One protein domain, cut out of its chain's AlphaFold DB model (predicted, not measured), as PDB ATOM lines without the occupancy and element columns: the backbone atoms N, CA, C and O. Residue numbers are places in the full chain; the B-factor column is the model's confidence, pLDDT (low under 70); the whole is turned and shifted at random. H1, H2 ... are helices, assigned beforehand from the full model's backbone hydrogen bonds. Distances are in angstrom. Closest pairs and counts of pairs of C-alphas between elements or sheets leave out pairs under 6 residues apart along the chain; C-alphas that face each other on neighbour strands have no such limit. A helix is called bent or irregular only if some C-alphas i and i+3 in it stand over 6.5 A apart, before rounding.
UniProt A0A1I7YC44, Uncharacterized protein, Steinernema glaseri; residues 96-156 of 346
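What this domain is: This is residues 96 to 156 of the 346 residues of an uncharacterized protein of Steinernema glaseri (UniProt A0A1I7YC44). This is a small knot with little regular structure: short helix H4 lies in the middle, H1, H2 and H3 gather on one side of it, and two long unnamed stretches, residues 96 to 112 and 120 to 131, loop round. The 61 printed residues are all helix in class, though only 24 are in the named helices, in the order H1, H2, H3, H4, with no named strand. The whole is compact, radius of gyration of the C-alphas 10.3 A, spanning 29 by 20 by 17 A.

How they stand to each other: Start at H1, residues 113 to 119; its Cys 116 is close to but not clearly touching Thr 149 of H4, residues 147 to 150, closest C-alphas 6.6 A apart. H2, residues 132 to 135, and H3, residues 137 to 145, touch only at the corner, closest C-alphas Cys 134 and Ala 143, 5.2 A. O i to N i+4 pairs are within hydrogen-bond range in 2 of 3 for H1 and 3 of 5 for H3; H2 and H4 are too short for one.

Where its parts are: Find C-alpha 113 at (3.328, 7.801, -10.319); H1 runs 10.1 A. H2 spans 5.7 A, irregular H3 14.0 A, with C-alphas 138 and 141 8.1 A apart, and H4 5.0 A to C-alpha 150 at (13.488, 4.692, -5.904).

The domain as a whole: The farthest C-alphas, Asn 97 and Ala 114, are 30.6 A apart. H1 to H2 is a long link; the printed part has no cut, and no printed residue is under 70.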
ATOM      1  N   ASP A  96      20.337  -6.679   0.296       83.88
ATOM      2  CA  ASP A  96      21.251  -7.712   0.776       83.88
ATOM      3  C   ASP A  96      22.000  -8.305  -0.422       83.88
ATOM      4  O   ASP A  96      21.400  -8.749  -1.402       83.88
ATOM      5  N   ASN A  97      23.337  -8.262  -0.375       81.38
ATOM      6  CA  ASN A  97      24.220  -8.728  -1.454       81.38
ATOM      7  C   ASN A  97      23.852  -8.171  -2.849       81.38
ATOM      8  O   ASN A  97      23.896  -8.891  -3.845       81.38
ATOM      9  N   GLY A  98      23.452  -6.896  -2.912       84.62
ATOM     10  CA  GLY A  98      23.054  -6.207  -4.148       84.62
ATOM     11  C   GLY A  98      21.613  -6.468  -4.596       84.62
ATOM     12  O   GLY A  98      21.127  -5.800  -5.503       84.62
ATOM     13  N   THR A  99      20.893  -7.393  -3.951       88.56
ATOM     14  CA  THR A  99      19.475  -7.655  -4.231       88.56
ATOM     15  C   THR A  99      18.598  -6.834  -3.297       88.56
ATOM     16  O   THR A  99      18.792  -6.844  -2.083       88.56
ATOM     17  N   LEU A 100      17.601  -6.144  -3.847       89.81
ATOM     18  CA  LEU A 100      16.660  -5.352  -3.065       89.81
ATOM     19  C   LEU A 100      15.822  -6.252  -2.166       89.81
ATOM     20  O   LEU A 100      15.167  -7.193  -2.625       89.81
ATOM     21  N   LEU A 101      15.777  -5.901  -0.885       88.75
ATOM     22  CA  LEU A 101      14.830  -6.494   0.045       88.75
ATOM     23  C   LEU A 101      13.403  -6.114  -0.366       88.75
ATOM     24  O   LEU A 101      13.179  -4.996  -0.826       88.75
ATOM     25  N   PRO A 102      12.390  -6.964  -0.139       91.12
ATOM     26  CA  PRO A 102      11.004  -6.581  -0.406       91.12
ATOM     27  C   PRO A 102      10.562  -5.315   0.337       91.12
ATOM     28  O   PRO A 102       9.797  -4.522  -0.211       91.12
ATOM     29  N   SER A 103      11.123  -5.042   1.523       88.75
ATOM     30  CA  SER A 103      10.928  -3.775   2.241       88.75
ATOM     31  C   SER A 103      11.381  -2.526   1.467       88.75
ATOM     32  O   SER A 103      10.906  -1.434   1.766       88.75
ATOM     33  N   ALA A 104      12.245  -2.653   0.456       92.12
ATOM     34  CA  ALA A 104      12.695  -1.569  -0.417       92.12
ATOM     35  C   ALA A 104      11.571  -1.002  -1.299       92.12
ATOM     36  O   ALA A 104      11.593   0.180  -1.631       92.12
ATOM     37  N   ILE A 105      10.577  -1.826  -1.648       92.19
ATOM     38  CA  ILE A 105       9.486  -1.492  -2.583       92.19
ATOM     39  C   ILE A 105       8.086  -1.746  -1.995       92.19
ATOM     40  O   ILE A 105       7.097  -1.735  -2.727       92.19
ATOM     41  N   ALA A 106       8.000  -1.995  -0.685       90.44
ATOM     42  CA  ALA A 106       6.763  -2.366   0.008       90.44
ATOM     43  C   ALA A 106       5.796  -1.195   0.265       90.44
ATOM     44  O   ALA A 106       4.621  -1.424   0.532       90.44
ATOM     45  N   CYS A 107       6.281   0.046   0.208       91.56
ATOM     46  CA  CYS A 107       5.467   1.247   0.381       91.56
ATOM     47  C   CYS A 107       4.845   1.718  -0.941       91.56
ATOM     48  O   CYS A 107       5.203   1.242  -2.018       91.56
ATOM     49  N   GLU A 108       3.936   2.689  -0.859       94.00
ATOM     50  CA  GLU A 108       3.476   3.456  -2.018       94.00
ATOM     51  C   GLU A 108       4.203   4.799  -2.110       94.00
ATOM     52  O   GLU A 108       4.569   5.390  -1.092       94.00
ATOM     53  N   ASP A 109       4.378   5.297  -3.336       95.06
ATOM     54  CA  ASP A 109       4.859   6.661  -3.549       95.06
ATOM     55  C   ASP A 109       3.817   7.664  -3.034       95.06
ATOM     56  O   ASP A 109       2.619   7.549  -3.304       95.06
ATOM     57  N   LYS A 110       4.280   8.680  -2.304       95.25
ATOM     58  CA  LYS A 110       3.453   9.810  -1.860       95.25
ATOM     59  C   LYS A 110       3.133  10.749  -3.016       95.25
ATOM     60  O   LYS A 110       2.051  11.333  -3.059       95.25
ATOM     61  N   ALA A 111       4.074  10.911  -3.943       94.62
ATOM     62  CA  ALA A 111       3.850  11.647  -5.174       94.62
ATOM     63  C   ALA A 111       3.146  10.760  -6.222       94.62
ATOM     64  O   ALA A 111       3.359   9.548  -6.264       94.62
ATOM     65  N   PRO A 112       2.330  11.344  -7.121       93.94
ATOM     66  CA  PRO A 112       1.711  10.598  -8.210       93.94
ATOM     67  C   PRO A 112       2.745   9.868  -9.074       93.94
ATOM     68  O   PRO A 112       3.760  10.448  -9.462       93.94
ATOM     69  N   THR A 113       2.436   8.637  -9.490       89.44
ATOM     70  CA  THR A 113       3.328   7.801 -10.319       89.44
ATOM     71  C   THR A 113       3.785   8.502 -11.603       89.44
ATOM     72  O   THR A 113       4.924   8.336 -12.027       89.44
ATOM     73  N   ALA A 114       2.929   9.337 -12.204       91.38
ATOM     74  CA  ALA A 114       3.265  10.120 -13.395       91.38
ATOM     75  C   ALA A 114       4.339  11.195 -13.146       91.38
ATOM     76  O   ALA A 114       4.993  11.628 -14.092       91.38
ATOM     77  N   ILE A 115       4.505  11.649 -11.902       92.75
ATOM     78  CA  ILE A 115       5.562  12.584 -11.503       92.75
ATOM     79  C   ILE A 115       6.835  11.798 -11.197       92.75
ATOM     80  O   ILE A 115       7.875  12.095 -11.780       92.75
ATOM     81  N   CYS A 116       6.745  10.746 -10.377       95.00
ATOM     82  CA  CYS A 116       7.900   9.913 -10.040       95.00
ATOM     83  C   CYS A 116       8.554   9.296 -11.282       95.00
ATOM     84  O   CYS A 116       9.759   9.434 -11.463       95.00
ATOM     85  N   GLY A 117       7.764   8.728 -12.199       92.06
ATOM     86  CA  GLY A 117       8.266   8.104 -13.428       92.06
ATOM     87  C   GLY A 117       8.820   9.072 -14.481       92.06
ATOM     88  O   GLY A 117       9.428   8.621 -15.447       92.06
ATOM     89  N   LYS A 118       8.617  10.391 -14.328       92.94
ATOM     90  CA  LYS A 118       9.249  11.411 -15.188       92.94
ATOM     91  C   LYS A 118      10.632  11.822 -14.697       92.94
ATOM     92  O   LYS A 118      11.436  12.287 -15.496       92.94
ATOM     93  N   VAL A 119      10.872  11.714 -13.391       92.38
ATOM     94  CA  VAL A 119      12.105  12.185 -12.740       92.38
ATOM     95  C   VAL A 119      13.057  11.025 -12.461       92.38
ATOM     96  O   VAL A 119      14.272  11.193 -12.554       92.38
ATOM     97  N   PHE A 120      12.505   9.853 -12.150       95.56
ATOM     98  CA  PHE A 120      13.252   8.659 -11.794       95.56
ATOM     99  C   PHE A 120      12.850   7.487 -12.684       95.56
ATOM    100  O   PHE A 120      11.666   7.213 -12.909       95.56
ATOM    101  N   LYS A 121      13.847   6.729 -13.129       93.56
ATOM    102  CA  LYS A 121      13.661   5.377 -13.632       93.56
ATOM    103  C   LYS A 121      13.135   4.502 -12.496       93.56
ATOM    104  O   LYS A 121      13.715   4.443 -11.415       93.56
ATOM    105  N   LYS A 122      12.045   3.786 -12.770       89.69
ATOM    106  CA  LYS A 122      11.494   2.795 -11.846       89.69
ATOM    107  C   LYS A 122      12.542   1.727 -11.530       89.69
ATOM    108  O   LYS A 122      13.092   1.118 -12.450       89.69
ATOM    109  N   VAL A 123      12.762   1.495 -10.242       93.31
ATOM    110  CA  VAL A 123      13.669   0.462  -9.746       93.31
ATOM    111  C   VAL A 123      13.237  -0.951 -10.175       93.31
ATOM    112  O   VAL A 123      12.046  -1.252 -10.308       93.31
ATOM    113  N   GLY A 124      14.227  -1.809 -10.418       89.44
ATOM    114  CA  GLY A 124      14.106  -3.247 -10.650       89.44
ATOM    115  C   GLY A 124      14.232  -4.052  -9.352       89.44
ATOM    116  O   GLY A 124      13.575  -3.732  -8.364       89.44
ATOM    117  N   LYS A 125      15.023  -5.136  -9.368       87.50
ATOM    118  CA  LYS A 125      15.192  -6.061  -8.226       87.50
ATOM    119  C   LYS A 125      16.537  -5.923  -7.509       87.50
ATOM    120  O   LYS A 125      16.752  -6.589  -6.505       87.50
ATOM    121  N   ASP A 126      17.421  -5.084  -8.019       89.94
ATOM    122  CA  ASP A 126      18.825  -4.998  -7.628       89.94
ATOM    123  C   ASP A 126      19.269  -3.537  -7.504       89.94
ATOM    124  O   ASP A 126      18.576  -2.615  -7.951       89.94
ATOM    125  N   ASP A 127      20.405  -3.311  -6.856       88.00
ATOM    126  CA  ASP A 127      20.938  -1.970  -6.622       88.00
ATOM    127  C   ASP A 127      21.293  -1.243  -7.925       88.00
ATOM    128  O   ASP A 127      21.056  -0.038  -8.042       88.00
ATOM    129  N   GLU A 128      21.788  -1.967  -8.928       89.25
ATOM    130  CA  GLU A 128      22.165  -1.435 -10.239       89.25
ATOM    131  C   GLU A 128      20.964  -0.889 -11.019       89.25
ATOM    132  O   GLU A 128      21.096  -0.003 -11.868       89.25
ATOM    133  N   SER A 129      19.767  -1.400 -10.734       91.06
ATOM    134  CA  SER A 129      18.539  -0.937 -11.364       91.06
ATOM    135  C   SER A 129      18.054   0.426 -10.863       91.06
ATOM    136  O   SER A 129      17.190   1.022 -11.519       91.06
ATOM    137  N   ARG A 130      18.585   0.932  -9.738       91.81
ATOM    138  CA  ARG A 130      18.175   2.217  -9.164       91.81
ATOM    139  C   ARG A 130      18.655   3.398  -9.995       91.81
ATOM    140  O   ARG A 130      19.790   3.453 -10.461       91.81
ATOM    141  N   ASP A 131      17.786   4.392 -10.124       93.81
ATOM    142  CA  ASP A 131      18.162   5.664 -10.725       93.81
ATOM    143  C   ASP A 131      19.138   6.421  -9.810       93.81
ATOM    144  O   ASP A 131      18.871   6.616  -8.623       93.81
ATOM    145  N   GLN A 132      20.251   6.904 -10.360       92.25
ATOM    146  CA  GLN A 132      21.218   7.722  -9.622       92.25
ATOM    147  C   GLN A 132      20.585   9.012  -9.073       92.25
ATOM    148  O   GLN A 132      20.979   9.496  -8.009       92.25
ATOM    149  N   ASN A 133      19.555   9.539  -9.745       93.56
ATOM    150  CA  ASN A 133      18.804  10.706  -9.295       93.56
ATOM    151  C   ASN A 133      18.090  10.467  -7.960       93.56
ATOM    152  O   ASN A 133      17.881  11.429  -7.224       93.56
ATOM    153  N   CYS A 134      17.777   9.220  -7.594       94.00
ATOM    154  CA  CYS A 134      17.199   8.895  -6.286       94.00
ATOM    155  C   CYS A 134      18.122   9.251  -5.113       94.00
ATOM    156  O   CYS A 134      17.654   9.446  -3.990       94.00
ATOM    157  N   PHE A 135      19.426   9.371  -5.370       92.00
ATOM    158  CA  PHE A 135      20.442   9.686  -4.367       92.00
ATOM    159  C   PHE A 135      21.069  11.068  -4.564       92.00
ATOM    160  O   PHE A 135      21.870  11.512  -3.740       92.00
ATOM    161  N   ALA A 136      20.696  11.773  -5.633       93.44
ATOM    162  CA  ALA A 136      21.265  13.069  -5.944       93.44
ATOM    163  C   ALA A 136      20.685  14.164  -5.016       93.44
ATOM    164  O   ALA A 136      19.463  14.244  -4.837       93.44
ATOM    165  N   PRO A 137      21.520  15.050  -4.433       93.75
ATOM    166  CA  PRO A 137      21.078  16.043  -3.451       93.75
ATOM    167  C   PRO A 137      19.933  16.948  -3.928       93.75
ATOM    168  O   PRO A 137      19.049  17.288  -3.141       93.75
ATOM    169  N   GLN A 138      19.915  17.300  -5.215       93.19
ATOM    170  CA  GLN A 138      18.901  18.164  -5.823       93.19
ATOM    171  C   GLN A 138      17.502  17.534  -5.867       93.19
ATOM    172  O   GLN A 138      16.509  18.257  -5.894       93.19
ATOM    173  N   TYR A 139      17.408  16.203  -5.828       94.38
ATOM    174  CA  TYR A 139      16.137  15.481  -5.870       94.38
ATOM    175  C   TYR A 139      15.725  14.918  -4.511       94.38
ATOM    176  O   TYR A 139      14.694  14.263  -4.423       94.38
ATOM    177  N   LYS A 140      16.462  15.215  -3.431       92.19
ATOM    178  CA  LYS A 140      16.271  14.627  -2.093       92.19
ATOM    179  C   LYS A 140      14.819  14.603  -1.603       92.19
ATOM    180  O   LYS A 140      14.401  13.611  -1.015       92.19
ATOM    181  N   ASN A 141      14.057  15.679  -1.798       92.56
ATOM    182  CA  ASN A 141      12.657  15.728  -1.355       92.56
ATOM    183  C   ASN A 141      11.741  14.918  -2.279       92.56
ATOM    184  O   ASN A 141      10.937  14.132  -1.796       92.56
ATOM    185  N   MET A 142      11.928  15.037  -3.594       94.25
ATOM    186  CA  MET A 142      11.154  14.267  -4.570       94.25
ATOM    187  C   MET A 142      11.430  12.761  -4.444       94.25
ATOM    188  O   MET A 142      10.508  11.963  -4.497       94.25
ATOM    189  N   ALA A 143      12.679  12.363  -4.202       94.81
ATOM    190  CA  ALA A 143      13.069  10.971  -3.995       94.81
ATOM    191  C   ALA A 143      12.453  10.378  -2.716       94.81
ATOM    192  O   ALA A 143      12.118   9.199  -2.690       94.81
ATOM    193  N   LYS A 144      12.251  11.195  -1.671       93.31
ATOM    194  CA  LYS A 144      11.500  10.785  -0.472       93.31
ATOM    195  C   LYS A 144      10.018  10.573  -0.763       93.31
ATOM    196  O   LYS A 144       9.436   9.637  -0.231       93.31
ATOM    197  N   ASP A 145       9.415  11.426  -1.587       95.00
ATOM    198  CA  ASP A 145       8.011  11.274  -1.979       95.00
ATOM    199  C   ASP A 145       7.810  10.168  -3.030       95.00
ATOM    200  O   ASP A 145       6.691   9.697  -3.217       95.00
ATOM    201  N   CYS A 146       8.889   9.718  -3.671       96.44
ATOM    202  CA  CYS A 146       8.930   8.644  -4.662       96.44
ATOM    203  C   CYS A 146       9.710   7.413  -4.157       96.44
ATOM    204  O   CYS A 146      10.454   6.778  -4.912       96.44
ATOM    205  N   ALA A 147       9.578   7.095  -2.864       94.75
ATOM    206  CA  ALA A 147      10.354   6.050  -2.206       94.75
ATOM    207  C   ALA A 147      10.189   4.659  -2.847       94.75
ATOM    208  O   ALA A 147      11.173   3.940  -2.987       94.75
ATOM    209  N   LYS A 148       8.992   4.279  -3.310       94.75
ATOM    210  CA  LYS A 148       8.772   3.008  -4.018       94.75
ATOM    211  C   LYS A 148       9.464   3.011  -5.370       94.75
ATOM    212  O   LYS A 148      10.150   2.050  -5.711       94.75
ATOM    213  N   THR A 149       9.319   4.098  -6.128       95.62
ATOM    214  CA  THR A 149       9.982   4.253  -7.432       95.62
ATOM    215  C   THR A 149      11.506   4.175  -7.297       95.62
ATOM    216  O   THR A 149      12.156   3.559  -8.140       95.62
ATOM    217  N   CYS A 150      12.061   4.726  -6.216       95.38
ATOM    218  CA  CYS A 150      13.488   4.692  -5.904       95.38
ATOM    219  C   CYS A 150      13.960   3.416  -5.185       95.38
ATOM    220  O   CYS A 150      15.162   3.228  -4.981       95.38
ATOM    221  N   GLY A 151      13.043   2.535  -4.785       93.81
ATOM    222  CA  GLY A 151      13.363   1.351  -3.993       93.81
ATOM    223  C   GLY A 151      13.899   1.689  -2.603       93.81
ATOM    224  O   GLY A 151      14.756   0.985  -2.095       93.81
ATOM    225  N   THR A 152      13.474   2.787  -1.992       93.38
ATOM    226  CA  THR A 152      13.966   3.278  -0.698       93.38
ATOM    227  C   THR A 152      12.899   3.250   0.392       93.38
ATOM    228  O   THR A 152      13.076   3.890   1.428       93.38
ATOM    229  N   CYS A 153      11.819   2.477   0.217       93.19
ATOM    230  CA  CYS A 153      10.749   2.368   1.209       93.19
ATOM    231  C   CYS A 153      11.278   2.015   2.605       93.19
ATOM    232  O   CYS A 153      10.799   2.583   3.577       93.19
ATOM    233  N   CYS A 154      12.329   1.194   2.726       90.12
ATOM    234  CA  CYS A 154      12.918   0.841   4.022       90.12
ATOM    235  C   CYS A 154      13.504   2.031   4.812       90.12
ATOM    236  O   CYS A 154      13.854   1.884   5.979       90.12
ATOM    237  N   LEU A 155      13.653   3.206   4.196       89.44
ATOM    238  CA  LEU A 155      14.064   4.428   4.892       89.44
ATOM    239  C   LEU A 155      12.884   5.126   5.582       89.44
ATOM    240  O   LEU A 155      13.091   6.010   6.416       89.44
ATOM    241  N   GLU A 156      11.650   4.752   5.246       88.50
ATOM    242  CA  GLU A 156      10.464   5.226   5.937       88.50
ATOM    243  C   GLU A 156      10.255   4.457   7.249       88.50
ATOM    244  O   GLU A 156      10.353   3.230   7.258       88.50
TER     245      GLU A 156